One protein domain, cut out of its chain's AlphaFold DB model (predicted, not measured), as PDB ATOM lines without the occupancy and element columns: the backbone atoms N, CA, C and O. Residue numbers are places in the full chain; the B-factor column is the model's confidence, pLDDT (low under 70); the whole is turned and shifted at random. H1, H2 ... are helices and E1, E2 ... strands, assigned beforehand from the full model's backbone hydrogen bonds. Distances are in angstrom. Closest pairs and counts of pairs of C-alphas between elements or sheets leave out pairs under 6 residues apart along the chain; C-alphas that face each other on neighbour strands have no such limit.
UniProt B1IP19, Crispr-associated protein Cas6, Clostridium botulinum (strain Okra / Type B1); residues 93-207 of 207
ATOM      1  N   LEU A  93     -18.486-112.512  18.655       98.06
ATOM      2  CA  LEU A  93     -18.121-111.113  18.852       98.06
ATOM      3  C   LEU A  93     -16.970-110.994  19.851       98.06
ATOM      4  O   LEU A  93     -17.067-111.449  20.992       98.06
ATOM      5  N   VAL A  94     -15.908-110.295  19.456       98.06
ATOM      6  CA  VAL A  94     -14.746-110.010  20.309       98.06
ATOM      7  C   VAL A  94     -14.597-108.505  20.482       98.06
ATOM      8  O   VAL A  94     -14.351-107.767  19.523       98.06
ATOM      9  N   SER A  95     -14.730-108.018  21.716       97.88
ATOM     10  CA  SER A  95     -14.541-106.597  22.002       97.88
ATOM     11  C   SER A  95     -13.059-106.219  21.934       97.88
ATOM     12  O   SER A  95     -12.213-106.830  22.590       97.88
ATOM     13  N   ILE A  96     -12.754-105.159  21.196       95.81
ATOM     14  CA  ILE A  96     -11.419-104.559  21.149       95.81
ATOM     15  C   ILE A  96     -11.270-103.526  22.258       95.81
ATOM     16  O   ILE A  96     -10.274-103.524  22.990       95.81
ATOM     17  N   ASN A  97     -12.282-102.673  22.399       96.06
ATOM     18  CA  ASN A  97     -12.340-101.654  23.434       96.06
ATOM     19  C   ASN A  97     -13.173-102.188  24.611       96.06
ATOM     20  O   ASN A  97     -14.140-102.914  24.367       96.06
ATOM     21  N   PRO A  98     -12.845-101.832  25.867       97.19
ATOM     22  CA  PRO A  98     -13.610-102.281  27.025       97.19
ATOM     23  C   PRO A  98     -15.097-101.941  26.892       97.19
ATOM     24  O   PRO A  98     -15.461-100.848  26.451       97.19
ATOM     25  N   VAL A  99     -15.943-102.894  27.262       98.25
ATOM     26  CA  VAL A  99     -17.397-102.769  27.300       98.25
ATOM     27  C   VAL A  99     -17.802-102.302  28.693       98.25
ATOM     28  O   VAL A  99     -17.300-102.816  29.693       98.25
ATOM     29  N   ILE A 100     -18.702-101.325  28.751       97.69
ATOM     30  CA  ILE A 100     -19.200-100.736  29.996       97.69
ATOM     31  C   ILE A 100     -20.691-101.028  30.112       97.69
ATOM     32  O   ILE A 100     -21.433-100.813  29.152       97.69
ATOM     33  N   PHE A 101     -21.115-101.438  31.303       96.94
ATOM     34  CA  PHE A 101     -22.518-101.539  31.692       96.94
ATOM     35  C   PHE A 101     -22.706-100.887  33.053       96.94
ATOM     36  O   PHE A 101     -21.971-101.202  33.991       96.94
ATOM     37  N   SER A 102     -23.665 -99.970  33.150       94.81
ATOM     38  CA  SER A 102     -24.052 -99.359  34.418       94.81
ATOM     39  C   SER A 102     -24.977-100.308  35.185       94.81
ATOM     40  O   SER A 102     -25.925-100.848  34.623       94.81
ATOM     41  N   ILE A 103     -24.705-100.504  36.474       93.25
ATOM     42  CA  ILE A 103     -25.517-101.285  37.412       93.25
ATOM     43  C   ILE A 103     -26.134-100.307  38.409       93.25
ATOM     44  O   ILE A 103     -25.456 -99.774  39.296       93.25
ATOM     45  N   TRP A 104     -27.423-100.037  38.219       86.62
ATOM     46  CA  TRP A 104     -28.155 -99.001  38.943       86.62
ATOM     47  C   TRP A 104     -28.225 -99.280  40.441       86.62
ATOM     48  O   TRP A 104     -28.017 -98.369  41.240       86.62
ATOM     49  N   GLU A 105     -28.429-100.541  40.815       87.75
ATOM     50  CA  GLU A 105     -28.628-100.993  42.192       87.75
ATOM     51  C   GLU A 105     -27.427-100.667  43.087       87.75
ATOM     52  O   GLU A 105     -27.600-100.336  44.256       87.75
ATOM     53  N   LYS A 106     -26.209-100.703  42.531       89.62
ATOM     54  CA  LYS A 106     -24.975-100.359  43.256       89.62
ATOM     55  C   LYS A 106     -24.365 -99.017  42.855       89.62
ATOM     56  O   LYS A 106     -23.240 -98.727  43.255       89.62
ATOM     57  N   GLN A 107     -25.068 -98.230  42.036       90.69
ATOM     58  CA  GLN A 107     -24.611 -96.934  41.515       90.69
ATOM     59  C   GLN A 107     -23.184 -96.974  40.934       90.69
ATOM     60  O   GLN A 107     -22.392 -96.043  41.087       90.69
ATOM     61  N   ASN A 108     -22.831 -98.080  40.283       93.12
ATOM     62  CA  ASN A 108     -21.492 -98.319  39.751       93.12
ATOM     63  C   ASN A 108     -21.591 -99.167  38.479       93.12
ATOM     64  O   ASN A 108     -22.677 -99.516  38.039       93.12
ATOM     65  N   TYR A 109     -20.468 -99.505  37.865       96.12
ATOM     66  CA  TYR A 109     -20.429-100.338  36.670       96.12
ATOM     67  C   TYR A 109     -20.291-101.822  37.018       96.12
ATOM     68  O   TYR A 109     -19.908-102.180  38.138       96.12
ATOM     69  N   TRP A 110     -20.579-102.675  36.039       96.38
ATOM     70  CA  TRP A 110     -20.333-104.111  36.117       96.38
ATOM     71  C   TRP A 110     -18.821-104.403  36.144       96.38
ATOM     72  O   TRP A 110     -18.044-103.824  35.378       96.38
ATOM     73  N   GLN A 111     -18.394-105.298  37.027       95.88
ATOM     74  CA  GLN A 111     -17.005-105.633  37.338       95.88
ATOM     75  C   GLN A 111     -16.824-107.148  37.420       95.88
ATOM     76  O   GLN A 111     -17.764-107.888  37.693       95.88
ATOM     77  N   ILE A 112     -15.587-107.613  37.235       94.75
ATOM     78  CA  ILE A 112     -15.257-109.024  37.452       94.75
ATOM     79  C   ILE A 112     -15.600-109.409  38.896       94.75
ATOM     80  O   ILE A 112     -15.177-108.731  39.830       94.75
ATOM     81  N   GLY A 113     -16.360-110.494  39.051       91.94
ATOM     82  CA  GLY A 113     -16.908-110.956  40.329       91.94
ATOM     83  C   GLY A 113     -18.397-110.649  40.508       91.94
ATOM     84  O   GLY A 113     -19.043-111.283  41.336       91.94
ATOM     85  N   ASP A 114     -18.965-109.738  39.711       94.00
ATOM     86  CA  ASP A 114     -20.415-109.555  39.652       94.00
ATOM     87  C   ASP A 114     -21.106-110.736  38.945       94.00
ATOM     88  O   ASP A 114     -20.488-111.510  38.211       94.00
ATOM     89  N   ASN A 115     -22.427-110.835  39.119       92.81
ATOM     90  CA  ASN A 115     -23.251-111.856  38.477       92.81
ATOM     91  C   ASN A 115     -23.174-111.752  36.936       92.81
ATOM     92  O   ASN A 115     -23.484-110.707  36.350       92.81
ATOM     93  N   ILE A 116     -22.775-112.849  36.288       91.69
ATOM     94  CA  ILE A 116     -22.597-112.939  34.834       91.69
ATOM     95  C   ILE A 116     -23.928-112.976  34.066       91.69
ATOM     96  O   ILE A 116     -24.028-112.404  32.982       91.69
ATOM     97  N   ASP A 117     -24.984-113.548  34.647       91.31
ATOM     98  CA  ASP A 117     -26.319-113.588  34.038       91.31
ATOM     99  C   ASP A 117     -26.909-112.180  33.934       91.31
ATOM    100  O   ASP A 117     -27.558-111.827  32.945       91.31
ATOM    101  N   LEU A 118     -26.633-111.335  34.936       92.31
ATOM    102  CA  LEU A 118     -27.004-109.922  34.902       92.31
ATOM    103  C   LEU A 118     -26.312-109.200  33.740       92.31
ATOM    104  O   LEU A 118     -26.970-108.452  33.016       92.31
ATOM    105  N   LEU A 119     -25.014-109.448  33.527       94.00
ATOM    106  CA  LEU A 119     -24.280-108.889  32.387       94.00
ATOM    107  C   LEU A 119     -24.925-109.304  31.067       94.00
ATOM    108  O   LEU A 119     -25.131-108.473  30.183       94.00
ATOM    109  N   GLY A 120     -25.279-110.581  30.960       94.12
ATOM    110  CA  GLY A 120     -25.908-111.132  29.777       94.12
ATOM    111  C   GLY A 120     -27.258-110.493  29.429       94.12
ATOM    112  O   GLY A 120     -27.511-110.128  28.272       94.12
ATOM    113  N   LYS A 121     -28.107-110.286  30.440       93.50
ATOM    114  CA  LYS A 121     -29.388-109.578  30.291       93.50
ATOM    115  C   LYS A 121     -29.182-108.113  29.904       93.50
ATOM    116  O   LYS A 121     -29.809-107.635  28.960       93.50
ATOM    117  N   GLN A 122     -28.267-107.409  30.576       94.56
ATOM    118  CA  GLN A 122     -27.954-106.006  30.271       94.56
ATOM    119  C   GLN A 122     -27.401-105.832  28.852       94.56
ATOM    120  O   GLN A 122     -27.771-104.888  28.153       94.56
ATOM    121  N   LEU A 123     -26.564-106.765  28.392       96.81
ATOM    122  CA  LEU A 123     -26.052-106.782  27.028       96.81
ATOM    123  C   LEU A 123     -27.178-106.916  26.004       96.81
ATOM    124  O   LEU A 123     -27.248-106.122  25.066       96.81
ATOM    125  N   THR A 124     -28.075-107.877  26.212       96.88
ATOM    126  CA  THR A 124     -29.208-108.117  25.310       96.88
ATOM    127  C   THR A 124     -30.137-106.902  25.265       96.88
ATOM    128  O   THR A 124     -30.435-106.387  24.186       96.88
ATOM    129  N   ASN A 125     -30.486-106.347  26.428       96.19
ATOM    130  CA  ASN A 125     -31.311-105.141  26.539       96.19
ATOM    131  C   ASN A 125     -30.667-103.922  25.867       96.19
ATOM    132  O   ASN A 125     -31.346-103.147  25.190       96.19
ATOM    133  N   ASN A 126     -29.352-103.751  26.015       96.88
ATOM    134  CA  ASN A 126     -28.613-102.673  25.365       96.88
ATOM    135  C   ASN A 126     -28.694-102.768  23.836       96.88
ATOM    136  O   ASN A 126     -28.942-101.758  23.174       96.88
ATOM    137  N   LEU A 127     -28.504-103.964  23.275       97.69
ATOM    138  CA  LEU A 127     -28.567-104.173  21.829       97.69
ATOM    139  C   LEU A 127     -29.995-104.037  21.298       97.69
ATOM    140  O   LEU A 127     -30.183-103.381  20.276       97.69
ATOM    141  N   LEU A 128     -30.998-104.545  22.022       97.38
ATOM    142  CA  LEU A 128     -32.412-104.320  21.708       97.38
ATOM    143  C   LEU A 128     -32.750-102.830  21.681       97.38
ATOM    144  O   LEU A 128     -33.372-102.354  20.736       97.38
ATOM    145  N   HIS A 129     -32.311-102.066  22.684       96.56
ATOM    146  CA  HIS A 129     -32.553-100.627  22.730       96.56
ATOM    147  C   HIS A 129     -31.909 -99.901  21.539       96.56
ATOM    148  O   HIS A 129     -32.546 -99.049  20.916       96.56
ATOM    149  N   LYS A 130     -30.673-100.266  21.171       97.50
ATOM    150  CA  LYS A 130     -29.993 -99.731  19.980       97.50
ATOM    151  C   LYS A 130     -30.741-100.081  18.701       97.50
ATOM    152  O   LYS A 130     -31.034 -99.181  17.920       97.50
ATOM    153  N   TYR A 131     -31.093-101.351  18.522       97.19
ATOM    154  CA  TYR A 131     -31.878-101.816  17.384       97.19
ATOM    155  C   TYR A 131     -33.193-101.036  17.275       97.19
ATOM    156  O   TYR A 131     -33.488-100.454  16.239       97.19
ATOM    157  N   ASN A 132     -33.928-100.917  18.380       96.44
ATOM    158  CA  ASN A 132     -35.190-100.187  18.451       96.44
ATOM    159  C   ASN A 132     -35.022 -98.672  18.280       96.44
ATOM    160  O   ASN A 132     -36.007 -97.983  18.048       96.44
ATOM    161  N   THR A 133     -33.811 -98.126  18.384       94.62
ATOM    162  CA  THR A 133     -33.543 -96.724  18.028       94.62
ATOM    163  C   THR A 133     -33.310 -96.570  16.522       94.62
ATOM    164  O   THR A 133     -33.622 -95.522  15.969       94.62
ATOM    165  N   ILE A 134     -32.779 -97.604  15.862       92.75
ATOM    166  CA  ILE A 134     -32.512 -97.628  14.414       92.75
ATOM    167  C   ILE A 134     -33.780 -97.984  13.624       92.75
ATOM    168  O   ILE A 134     -34.055 -97.388  12.589       92.75
ATOM    169  N   SER A 135     -34.532 -98.982  14.093       91.81
ATOM    170  CA  SER A 135     -35.610 -99.623  13.341       91.81
ATOM    171  C   SER A 135     -36.999 -99.114  13.730       91.81
ATOM    172  O   SER A 135     -37.312 -98.883  14.910       91.81
ATOM    173  N   CYS A 136     -37.869 -99.003  12.723       89.44
ATOM    174  CA  CYS A 136     -39.303 -98.779  12.909       89.44
ATOM    175  C   CYS A 136     -39.989-100.021  13.495       89.44
ATOM    176  O   CYS A 136     -40.857 -99.891  14.358       89.44
ATOM    177  N   ASN A 137     -39.551-101.216  13.091       92.56
ATOM    178  CA  ASN A 137     -40.096-102.487  13.561       92.56
ATOM    179  C   ASN A 137     -39.393-102.882  14.853       92.56
ATOM    180  O   ASN A 137     -38.228-103.276  14.817       92.56
ATOM    181  N   LYS A 138     -40.082-102.754  15.989       93.25
ATOM    182  CA  LYS A 138     -39.489-103.036  17.297       93.25
ATOM    183  C   LYS A 138     -39.281-104.535  17.495       93.25
ATOM    184  O   LYS A 138     -40.172-105.326  17.210       93.25
ATOM    185  N   LEU A 139     -38.114-104.897  18.017       93.25
ATOM    186  CA  LEU A 139     -37.805-106.243  18.489       93.25
ATOM    187  C   LEU A 139     -37.879-106.284  20.013       93.25
ATOM    188  O   LEU A 139     -37.516-105.322  20.701       93.25
ATOM    189  N   THR A 140     -38.309-107.429  20.528       93.25
ATOM    190  CA  THR A 140     -38.278-107.777  21.946       93.25
ATOM    191  C   THR A 140     -37.838-109.229  22.083       93.25
ATOM    192  O   THR A 140     -38.120-110.065  21.231       93.25
ATOM    193  N   THR A 141     -37.112-109.529  23.153       91.75
ATOM    194  CA  THR A 141     -36.845-110.896  23.598       91.75
ATOM    195  C   THR A 141     -36.551-110.862  25.093       91.75
ATOM    196  O   THR A 141     -36.094-109.839  25.612       91.75
ATOM    197  N   GLN A 142     -36.864-111.951  25.788       87.81
ATOM    198  CA  GLN A 142     -36.486-112.155  27.188       87.81
ATOM    199  C   GLN A 142     -35.234-113.031  27.318       87.81
ATOM    200  O   GLN A 142     -34.598-113.040  28.373       87.81
ATOM    201  N   ASP A 143     -34.861-113.720  26.238       90.62
ATOM    202  CA  ASP A 143     -33.722-114.621  26.194       90.62
ATOM    203  C   ASP A 143     -32.428-113.874  25.887       90.62
ATOM    204  O   ASP A 143     -32.407-112.841  25.216       90.62
ATOM    205  N   THR A 144     -31.312-114.437  26.347       93.62
ATOM    206  CA  THR A 144     -29.990-113.998  25.905       93.62
ATOM    207  C   THR A 144     -29.773-114.346  24.434       93.62
ATOM    208  O   THR A 144     -30.225-115.387  23.956       93.62
ATOM    209  N   ILE A 145     -29.010-113.515  23.725       94.19
ATOM    210  CA  ILE A 145     -28.686-113.729  22.301       94.19
ATOM    211  C   ILE A 145     -27.377-114.494  22.049       94.19
ATOM    212  O   ILE A 145     -26.822-114.485  20.951       94.19
ATOM    213  N   PHE A 146     -26.817-115.094  23.093       94.31
ATOM    214  CA  PHE A 146     -25.516-115.750  23.049       94.31
ATOM    215  C   PHE A 146     -25.561-117.084  23.786       94.31
ATOM    216  O   PHE A 146     -26.255-117.225  24.796       94.31
ATOM    217  N   HIS A 147     -24.806-118.049  23.265       95.19
ATOM    218  CA  HIS A 147     -24.553-119.346  23.897       95.19
ATOM    219  C   HIS A 147     -23.588-119.201  25.069       95.19
ATOM    220  O   HIS A 147     -23.765-119.811  26.118       95.19
ATOM    221  N   CYS A 148     -22.566-118.360  24.898       94.94
ATOM    222  CA  CYS A 148     -21.505-118.180  25.875       94.94
ATOM    223  C   CYS A 148     -21.036-116.722  25.903       94.94
ATOM    224  O   CYS A 148     -20.912-116.077  24.860       94.94
ATOM    225  N   LEU A 149     -20.750-116.215  27.101       95.88
ATOM    226  CA  LEU A 149     -20.181-114.891  27.327       95.88
ATOM    227  C   LEU A 149     -18.979-115.026  28.260       95.88
ATOM    228  O   LEU A 149     -19.127-115.354  29.434       95.88
ATOM    229  N   ASN A 150     -17.798-114.705  27.735       96.44
ATOM    230  CA  ASN A 150     -16.529-114.808  28.445       96.44
ATOM    231  C   ASN A 150     -15.873-113.441  28.615       96.44
ATOM    232  O   ASN A 150     -15.854-112.612  27.703       96.44
ATOM    233  N   ILE A 151     -15.257-113.237  29.775       97.50
ATOM    234  CA  ILE A 151     -14.421-112.071  30.059       97.50
ATOM    235  C   ILE A 151     -12.979-112.444  29.739       97.50
ATOM    236  O   ILE A 151     -12.486-113.481  30.171       97.50
ATOM    237  N   THR A 152     -12.302-111.609  28.960       97.00
ATOM    238  CA  THR A 152     -10.967-111.917  28.412       97.00
ATOM    239  C   THR A 152      -9.832-111.177  29.118       97.00
ATOM    240  O   THR A 152      -8.662-111.429  28.844       97.00
ATOM    241  N   ASN A 153     -10.153-110.254  30.025       96.44
ATOM    242  CA  ASN A 153      -9.193-109.567  30.885       96.44
ATOM    243  C   ASN A 153      -9.232-110.133  32.313       96.44
ATOM    244  O   ASN A 153     -10.299-110.420  32.835       96.44
ATOM    245  N   ASN A 154      -8.072-110.210  32.972       95.00
ATOM    246  CA  ASN A 154      -7.955-110.810  34.312       95.00
ATOM    247  C   ASN A 154      -8.476-109.911  35.444       95.00
ATOM    248  O   ASN A 154      -8.858-110.395  36.503       95.00
ATOM    249  N   LYS A 155      -8.432-108.589  35.252       96.06
ATOM    250  CA  LYS A 155      -8.887-107.584  36.224       96.06
ATOM    251  C   LYS A 155      -9.729-106.542  35.513       96.06
ATOM    252  O   LYS A 155      -9.390-106.179  34.383       96.06
ATOM    253  N   THR A 156     -10.773-106.050  36.179       96.69
ATOM    254  CA  THR A 156     -11.604-104.940  35.694       96.69
ATOM    255  C   THR A 156     -10.726-103.789  35.208       96.69
ATOM    256  O   THR A 156      -9.762-103.411  35.873       96.69
ATOM    257  N   ILE A 157     -11.039-103.246  34.031       96.44
ATOM    258  CA  ILE A 157     -10.257-102.175  33.413       96.44
ATOM    259  C   ILE A 157     -10.803-100.833  33.895       96.44
ATOM    260  O   ILE A 157     -11.971-100.515  33.679       96.44
ATOM    261  N   TYR A 158      -9.932-100.039  34.513       95.44
ATOM    262  CA  TYR A 158     -10.234 -98.704  35.023       95.44
ATOM    263  C   TYR A 158      -9.845 -97.662  33.974       95.44
ATOM    264  O   TYR A 158      -8.698 -97.615  33.528       95.44
ATOM    265  N   ILE A 159     -10.798 -96.826  33.569       93.50
ATOM    266  CA  ILE A 159     -10.617 -95.846  32.494       93.50
ATOM    267  C   ILE A 159     -10.927 -94.450  33.045       93.50
ATOM    268  O   ILE A 159     -12.089 -94.156  33.342       93.50
ATOM    269  N   PRO A 160      -9.925 -93.561  33.161       91.50
ATOM    270  CA  PRO A 160     -10.145 -92.176  33.565       91.50
ATOM    271  C   PRO A 160     -11.098 -91.449  32.617       91.50
ATOM    272  O   PRO A 160     -10.882 -91.400  31.402       91.50
ATOM    273  N   TYR A 161     -12.149 -90.849  33.172       91.38
ATOM    274  CA  TYR A 161     -13.124 -90.088  32.403       91.38
ATOM    275  C   TYR A 161     -13.702 -88.931  33.217       91.38
ATOM    276  O   TYR A 161     -14.358 -89.117  34.242       91.38
ATOM    277  N   LYS A 162     -13.502 -87.706  32.717       87.88
ATOM    278  CA  LYS A 162     -13.836 -86.467  33.438       87.88
ATOM    279  C   LYS A 162     -13.199 -86.486  34.839       87.88
ATOM    280  O   LYS A 162     -11.987 -86.621  34.928       87.88
ATOM    281  N   LYS A 163     -13.995 -86.341  35.902       87.12
ATOM    282  CA  LYS A 163     -13.545 -86.348  37.304       87.12
ATOM    283  C   LYS A 163     -13.653 -87.732  37.971       87.12
ATOM    284  O   LYS A 163     -13.513 -87.816  39.182       87.12
ATOM    285  N   GLY A 164     -13.943 -88.794  37.214       91.25
ATOM    286  CA  GLY A 164     -14.174 -90.134  37.759       91.25
ATOM    287  C   GLY A 164     -13.568 -91.252  36.914       91.25
ATOM    288  O   GLY A 164     -12.771 -91.017  36.002       91.25
ATOM    289  N   LEU A 165     -13.966 -92.481  37.235       94.06
ATOM    290  CA  LEU A 165     -13.511 -93.700  36.575       94.06
ATOM    291  C   LEU A 165     -14.700 -94.413  35.937       94.06
ATOM    292  O   LEU A 165     -15.745 -94.586  36.560       94.06
ATOM    293  N   LEU A 166     -14.526 -94.824  34.687       95.94
ATOM    294  CA  LEU A 166     -15.367 -95.833  34.061       95.94
ATOM    295  C   LEU A 166     -14.734 -97.195  34.312       95.94
ATOM    296  O   LEU A 166     -13.513 -97.326  34.194       95.94
ATOM    297  N   LEU A 167     -15.552 -98.197  34.618       97.19
ATOM    298  CA  LEU A 167     -15.091 -99.573  34.759       97.19
ATOM    299  C   LEU A 167     -15.693-100.408  33.639       97.19
ATOM    300  O   LEU A 167     -16.885-100.310  33.350       97.19
ATOM    301  N   GLY A 168     -14.850-101.195  32.986       97.31
ATOM    302  CA  GLY A 168     -15.274-102.024  31.872       97.31
ATOM    303  C   GLY A 168     -14.420-103.265  31.717       97.31
ATOM    304  O   GLY A 168     -13.354-103.403  32.318       97.31
ATOM    305  N   ASN A 169     -14.903-104.174  30.882       98.00
ATOM    306  CA  ASN A 169     -14.282-105.468  30.644       98.00
ATOM    307  C   ASN A 169     -14.272-105.787  29.153       98.00
ATOM    308  O   ASN A 169     -15.111-105.304  28.395       98.00
ATOM    309  N   LYS A 170     -13.302-106.585  28.719       97.81
ATOM    310  CA  LYS A 170     -13.261-107.115  27.364       97.81
ATOM    311  C   LYS A 170     -14.030-108.423  27.312       97.81
ATOM    312  O   LYS A 170     -13.755-109.336  28.087       97.81
ATOM    313  N   LEU A 171     -14.950-108.515  26.370       98.00
ATOM    314  CA  LEU A 171     -15.849-109.639  26.192       98.00
ATOM    315  C   LEU A 171     -15.503-110.429  24.930       98.00
ATOM    316  O   LEU A 171     -15.081-109.861  23.918       98.00
ATOM    317  N   LYS A 172     -15.742-111.732  25.012       98.19
ATOM    318  CA  LYS A 172     -15.792-112.683  23.908       98.19
ATOM    319  C   LYS A 172     -17.138-113.400  23.994       98.19
ATOM    320  O   LYS A 172     -17.451-113.962  25.039       98.19
ATOM    321  N   ILE A 173     -17.948-113.314  22.947       98.06
ATOM    322  CA  ILE A 173     -19.361-113.707  22.975       98.06
ATOM    323  C   ILE A 173     -19.628-114.648  21.810       98.06
ATOM    324  O   ILE A 173     -19.424-114.249  20.669       98.06
ATOM    325  N   GLN A 174     -20.111-115.852  22.091       98.19
ATOM    326  CA  GLN A 174     -20.584-116.787  21.070       98.19
ATOM    327  C   GLN A 174     -22.060-116.514  20.799       98.19
ATOM    328  O   GLN A 174     -22.887-116.676  21.695       98.19
ATOM    329  N   VAL A 175     -22.377-116.050  19.597       98.12
ATOM    330  CA  VAL A 175     -23.720-115.593  19.217       98.12
ATOM    331  C   VAL A 175     -24.574-116.796  18.820       98.12
ATOM    332  O   VAL A 175     -24.068-117.730  18.204       98.12
ATOM    333  N   LYS A 176     -25.863-116.781  19.176       97.94
ATOM    334  CA  LYS A 176     -26.813-117.792  18.697       97.94
ATOM    335  C   LYS A 176     -27.129-117.596  17.213       97.94
ATOM    336  O   LYS A 176     -27.008-116.504  16.656       97.94
ATOM    337  N   GLU A 177     -27.558-118.665  16.574       97.38
ATOM    338  CA  GLU A 177     -27.769-118.738  15.133       97.38
ATOM    339  C   GLU A 177     -29.123-118.161  14.696       97.38
ATOM    340  O   GLU A 177     -29.313-117.899  13.511       97.38
ATOM    341  N   ASP A 178     -30.051-117.945  15.634       96.50
ATOM    342  CA  ASP A 178     -31.391-117.430  15.351       96.50
ATOM    343  C   ASP A 178     -31.383-115.980  14.832       96.50
ATOM    344  O   ASP A 178     -30.483-115.182  15.118       96.50
ATOM    345  N   ASP A 179     -32.434-115.623  14.092       95.38
ATOM    346  CA  ASP A 179     -32.539-114.339  13.394       95.38
ATOM    347  C   ASP A 179     -32.440-113.127  14.330       95.38
ATOM    348  O   ASP A 179     -31.834-112.109  13.972       95.38
ATOM    349  N   ILE A 180     -33.009-113.215  15.540       96.19
ATOM    350  CA  ILE A 180     -32.958-112.119  16.517       96.19
ATOM    351  C   ILE A 180     -31.514-111.936  16.977       96.19
ATOM    352  O   ILE A 180     -30.998-110.813  16.973       96.19
ATOM    353  N   SER A 181     -30.839-113.029  17.319       97.38
ATOM    354  CA  SER A 181     -29.451-113.004  17.767       97.38
ATOM    355  C   SER A 181     -28.497-112.489  16.693       97.38
ATOM    356  O   SER A 181     -27.686-111.602  16.976       97.38
ATOM    357  N   GLN A 182     -28.648-112.933  15.442       97.38
ATOM    358  CA  GLN A 182     -27.853-112.443  14.309       97.38
ATOM    359  C   GLN A 182     -28.115-110.960  14.004       97.38
ATOM    360  O   GLN A 182     -27.184-110.188  13.727       97.38
ATOM    361  N   THR A 183     -29.369-110.520  14.124       96.38
ATOM    362  CA  THR A 183     -29.739-109.107  13.978       96.38
ATOM    363  C   THR A 183     -29.071-108.251  15.052       96.38
ATOM    364  O   THR A 183     -28.432-107.238  14.749       96.38
ATOM    365  N   LEU A 184     -29.149-108.660  16.320       97.25
ATOM    366  CA  LEU A 184     -28.549-107.906  17.420       97.25
ATOM    367  C   LEU A 184     -27.014-107.966  17.414       97.25
ATOM    368  O   LEU A 184     -26.367-106.976  17.765       97.25
ATOM    369  N   ALA A 185     -26.414-109.061  16.946       97.56
ATOM    370  CA  ALA A 185     -24.974-109.136  16.722       97.56
ATOM    371  C   ALA A 185     -24.514-108.177  15.614       97.56
ATOM    372  O   ALA A 185     -23.497-107.494  15.760       97.56
ATOM    373  N   THR A 186     -25.309-108.022  14.555       96.81
ATOM    374  CA  THR A 186     -25.063-106.995  13.536       96.81
ATOM    375  C   THR A 186     -25.106-105.598  14.159       96.81
ATOM    376  O   THR A 186     -24.198-104.790  13.937       96.81
ATOM    377  N   VAL A 187     -26.091-105.327  15.027       97.19
ATOM    378  CA  VAL A 187     -26.183-104.062  15.780       97.19
ATOM    379  C   VAL A 187     -24.944-103.812  16.638       97.19
ATOM    380  O   VAL A 187     -24.426-102.691  16.647       97.19
ATOM    381  N   ALA A 188     -24.415-104.845  17.295       97.56
ATOM    382  CA  ALA A 188     -23.170-104.752  18.052       97.56
ATOM    383  C   ALA A 188     -21.976-104.337  17.173       97.56
ATOM    384  O   ALA A 188     -21.171-103.503  17.597       97.56
ATOM    385  N   LEU A 189     -21.870-104.848  15.940       96.69
ATOM    386  CA  LEU A 189     -20.788-104.473  15.021       96.69
ATOM    387  C   LEU A 189     -20.856-103.010  14.586       96.69
ATOM    388  O   LEU A 189     -19.805-102.368  14.490       96.69
ATOM    389  N   GLY A 190     -22.055-102.495  14.307       95.31
ATOM    390  CA  GLY A 190     -22.248-101.123  13.835       95.31
ATOM    391  C   GLY A 190     -22.185-100.084  14.957       95.31
ATOM    392  O   GLY A 190     -21.454 -99.098  14.857       95.31
ATOM    393  N   ALA A 191     -22.901-100.324  16.056       96.62
ATOM    394  CA  ALA A 191     -23.103 -99.357  17.140       96.62
ATOM    395  C   ALA A 191     -22.313 -99.677  18.428       96.62
ATOM    396  O   ALA A 191     -22.423 -98.951  19.421       96.62
ATOM    397  N   GLY A 192     -21.509-100.744  18.426       97.69
ATOM    398  CA  GLY A 192     -20.753-101.217  19.585       97.69
ATOM    399  C   GLY A 192     -21.617-101.958  20.610       97.69
ATOM    400  O   GLY A 192     -22.846-101.904  20.590       97.69
ATOM    401  N   ILE A 193     -20.963-102.622  21.559       98.00
ATOM    402  CA  ILE A 193     -21.587-103.330  22.684       98.00
ATOM    403  C   ILE A 193     -21.640-102.399  23.902       98.00
ATOM    404  O   ILE A 193     -20.739-101.586  24.112       98.00
ATOM    405  N   GLY A 194     -22.693-102.496  24.711       97.38
ATOM    406  CA  GLY A 194     -22.796-101.782  25.981       97.38
ATOM    407  C   GLY A 194     -22.943-100.273  25.822       97.38
ATOM    408  O   GLY A 194     -23.534 -99.774  24.860       97.38
ATOM    409  N   GLU A 195     -22.449 -99.530  26.800       96.62
ATOM    410  CA  GLU A 195     -22.633 -98.089  26.904       96.62
ATOM    411  C   GLU A 195     -21.393 -97.298  26.475       96.62
ATOM    412  O   GLU A 195     -20.301 -97.830  26.283       96.62
ATOM    413  N   LYS A 196     -21.559 -95.971  26.371       95.56
ATOM    414  CA  LYS A 196     -20.464 -95.016  26.131       95.56
ATOM    415  C   LYS A 196     -19.713 -95.252  24.805       95.56
ATOM    416  O   LYS A 196     -18.553 -94.867  24.665       95.56
ATOM    417  N   ASN A 197     -20.380 -95.815  23.794       97.00
ATOM    418  CA  ASN A 197     -19.755 -96.111  22.496       97.00
ATOM    419  C   ASN A 197     -19.227 -94.862  21.778       97.00
ATOM    420  O   ASN A 197     -18.150 -94.897  21.188       97.00
ATOM    421  N   SER A 198     -19.915 -93.729  21.938       94.06
ATOM    422  CA  SER A 198     -19.519 -92.429  21.381       94.06
ATOM    423  C   SER A 198     -18.251 -91.827  21.989       94.06
ATOM    424  O   SER A 198     -17.714 -90.862  21.456       94.06
ATOM    425  N   ILE A 199     -17.735 -92.385  23.088       94.19
ATOM    426  CA  ILE A 199     -16.419 -92.022  23.635       94.19
ATOM    427  C   ILE A 199     -15.386 -93.144  23.459       94.19
ATOM    428  O   ILE A 199     -14.315 -93.088  24.064       94.19
ATOM    429  N   GLY A 200     -15.686 -94.123  22.600       94.50
ATOM    430  CA  GLY A 200     -14.756 -95.167  22.176       94.50
ATOM    431  C   GLY A 200     -14.838 -96.443  23.001       94.50
ATOM    432  O   GLY A 200     -13.829 -97.123  23.144       94.50
ATOM    433  N   MET A 201     -15.986 -96.758  23.597       97.00
ATOM    434  CA  MET A 201     -16.167 -97.982  24.388       97.00
ATOM    435  C   MET A 201     -16.931 -99.046  23.599       97.00
ATOM    436  O   MET A 201     -17.707 -98.737  22.693       97.00
ATOM    437  N   GLY A 202     -16.675-100.314  23.911       97.69
ATOM    438  CA  GLY A 202     -17.410-101.459  23.377       97.69
ATOM    439  C   GLY A 202     -17.327-101.698  21.867       97.69
ATOM    440  O   GLY A 202     -18.151-102.428  21.321       97.69
ATOM    441  N   PHE A 203     -16.357-101.109  21.168       98.12
ATOM    442  CA  PHE A 203     -16.077-101.470  19.776       98.12
ATOM    443  C   PHE A 203     -15.631-102.938  19.686       98.12
ATOM    444  O   PHE A 203     -14.776-103.366  20.465       98.12
ATOM    445  N   CYS A 204     -16.170-103.695  18.728       97.62
ATOM    446  CA  CYS A 204     -15.923-105.131  18.580       97.62
ATOM    447  C   CYS A 204     -15.697-105.566  17.122       97.62
ATOM    448  O   CYS A 204     -16.025-104.846  16.172       97.62
ATOM    449  N   TYR A 205     -15.121-106.753  16.950       96.38
ATOM    450  CA  TYR A 205     -15.112-107.489  15.685       96.38
ATOM    451  C   TYR A 205     -16.040-108.689  15.751       96.38
ATOM    452  O   TYR A 205     -16.288-109.209  16.834       96.38
ATOM    453  N   GLY A 206     -16.541-109.071  14.579       94.62
ATOM    454  CA  GLY A 206     -17.326-110.275  14.364       94.62
ATOM    455  C   GLY A 206     -16.513-111.263  13.543       94.62
ATOM    456  O   GLY A 206     -15.743-110.821  12.680       94.62
ATOM    457  N   HIS A 207     -16.684-112.545  13.841       90.38
ATOM    458  CA  HIS A 207     -16.099-113.677  13.128       90.38
ATOM    459  C   HIS A 207     -17.186-114.623  12.633       90.38
ATOM    460  O   HIS A 207     -18.175-114.833  13.379       90.38
TER     461      HIS A 207
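This is residues 93 to 207 of the 207 residues of the protein "Crispr-associated protein Cas6" of Clostridium botulinum (strain Okra / Type B1) (UniProt B1IP19). Look first for a small antiparallel sheet of four strands with two crossed helices, H1 and H2, over one face, and a thin hairpin, E3 and E4, reaching away from it. H2 covers the E6 side of the sheet and H1 sits over E2 at the opposite edge. The 115 printed residues hold E1, H1, E2, E3, E4, E5, H2 and E6 along the chain, a mixed class of helices and strands; the larger sheet runs E2 E5 E1 E6, and E3 and E4 make a second antiparallel sheet. The whole is compact, with a radius of gyration of the C-alphas of 13.5 A and spans of 39 by 28 by 26 A.

Start with inner strands E5, residues 171 to 175, and E1, residues 93 to 95, where N 93 and O 173 are 2.8 A apart. Beside E5 is edge strand E2, residues 146 to 151, with N 150 and O 172 at 2.8 A. Beside E1 is edge strand E6, residues 204 to 206, with N 94 and O 205 at 2.9 A. H2, residues 179 to 191, is on this sheet at a height of 8.3 A; its closest C-alphas to E6 are those of Leu 189 and Cys 204, 6.1 A. H1, residues 116 to 134, is on the same face, giving two layers, helices on one face of a sheet. With residues 124 to 131 alone H1 touches H2, about perpendicular at 78 degrees; the closest C-alphas, of Leu 127 and Leu 184, are 5.8 A apart. Find two split strand-helix-strand units, a helix joining two strands that run the same way with another strand between them: E1, H1, E2 and E5, H2, E6, both crossovers right-handed. E3, residues 157 to 161, and E4, residues 164 to 168, form the hairpin, with N 159 and O 166 at 2.8 A; E4 runs on into E5 at 40 degrees. In H1 and H2 every O i to N i+4 pair is within hydrogen-bond range.

Find C-alpha 93 at (-18.121, -111.113, 18.852), where E1 begins. H1 runs 27.4 A from C-alpha 116 at (-22.597, -112.939, 34.834), and H2 runs 18.1 A. E2 measures 13.6 A, E4 13.3 A, E3 12.5 A and E5 12.1 A, while E1 and E6 are short, three residues each. E6 ends at C-alpha 206, (-17.326, -110.275, 14.364).

The C-alphas of Lys 163 and Asp 178, the two farthest apart, are 42.0 A apart. The printed part has no cut. The links E1 to H1, H1 to E2 and H2 to E6 are long. The mean pLDDT of the printed part is 95.1, and no printed residue is under 70.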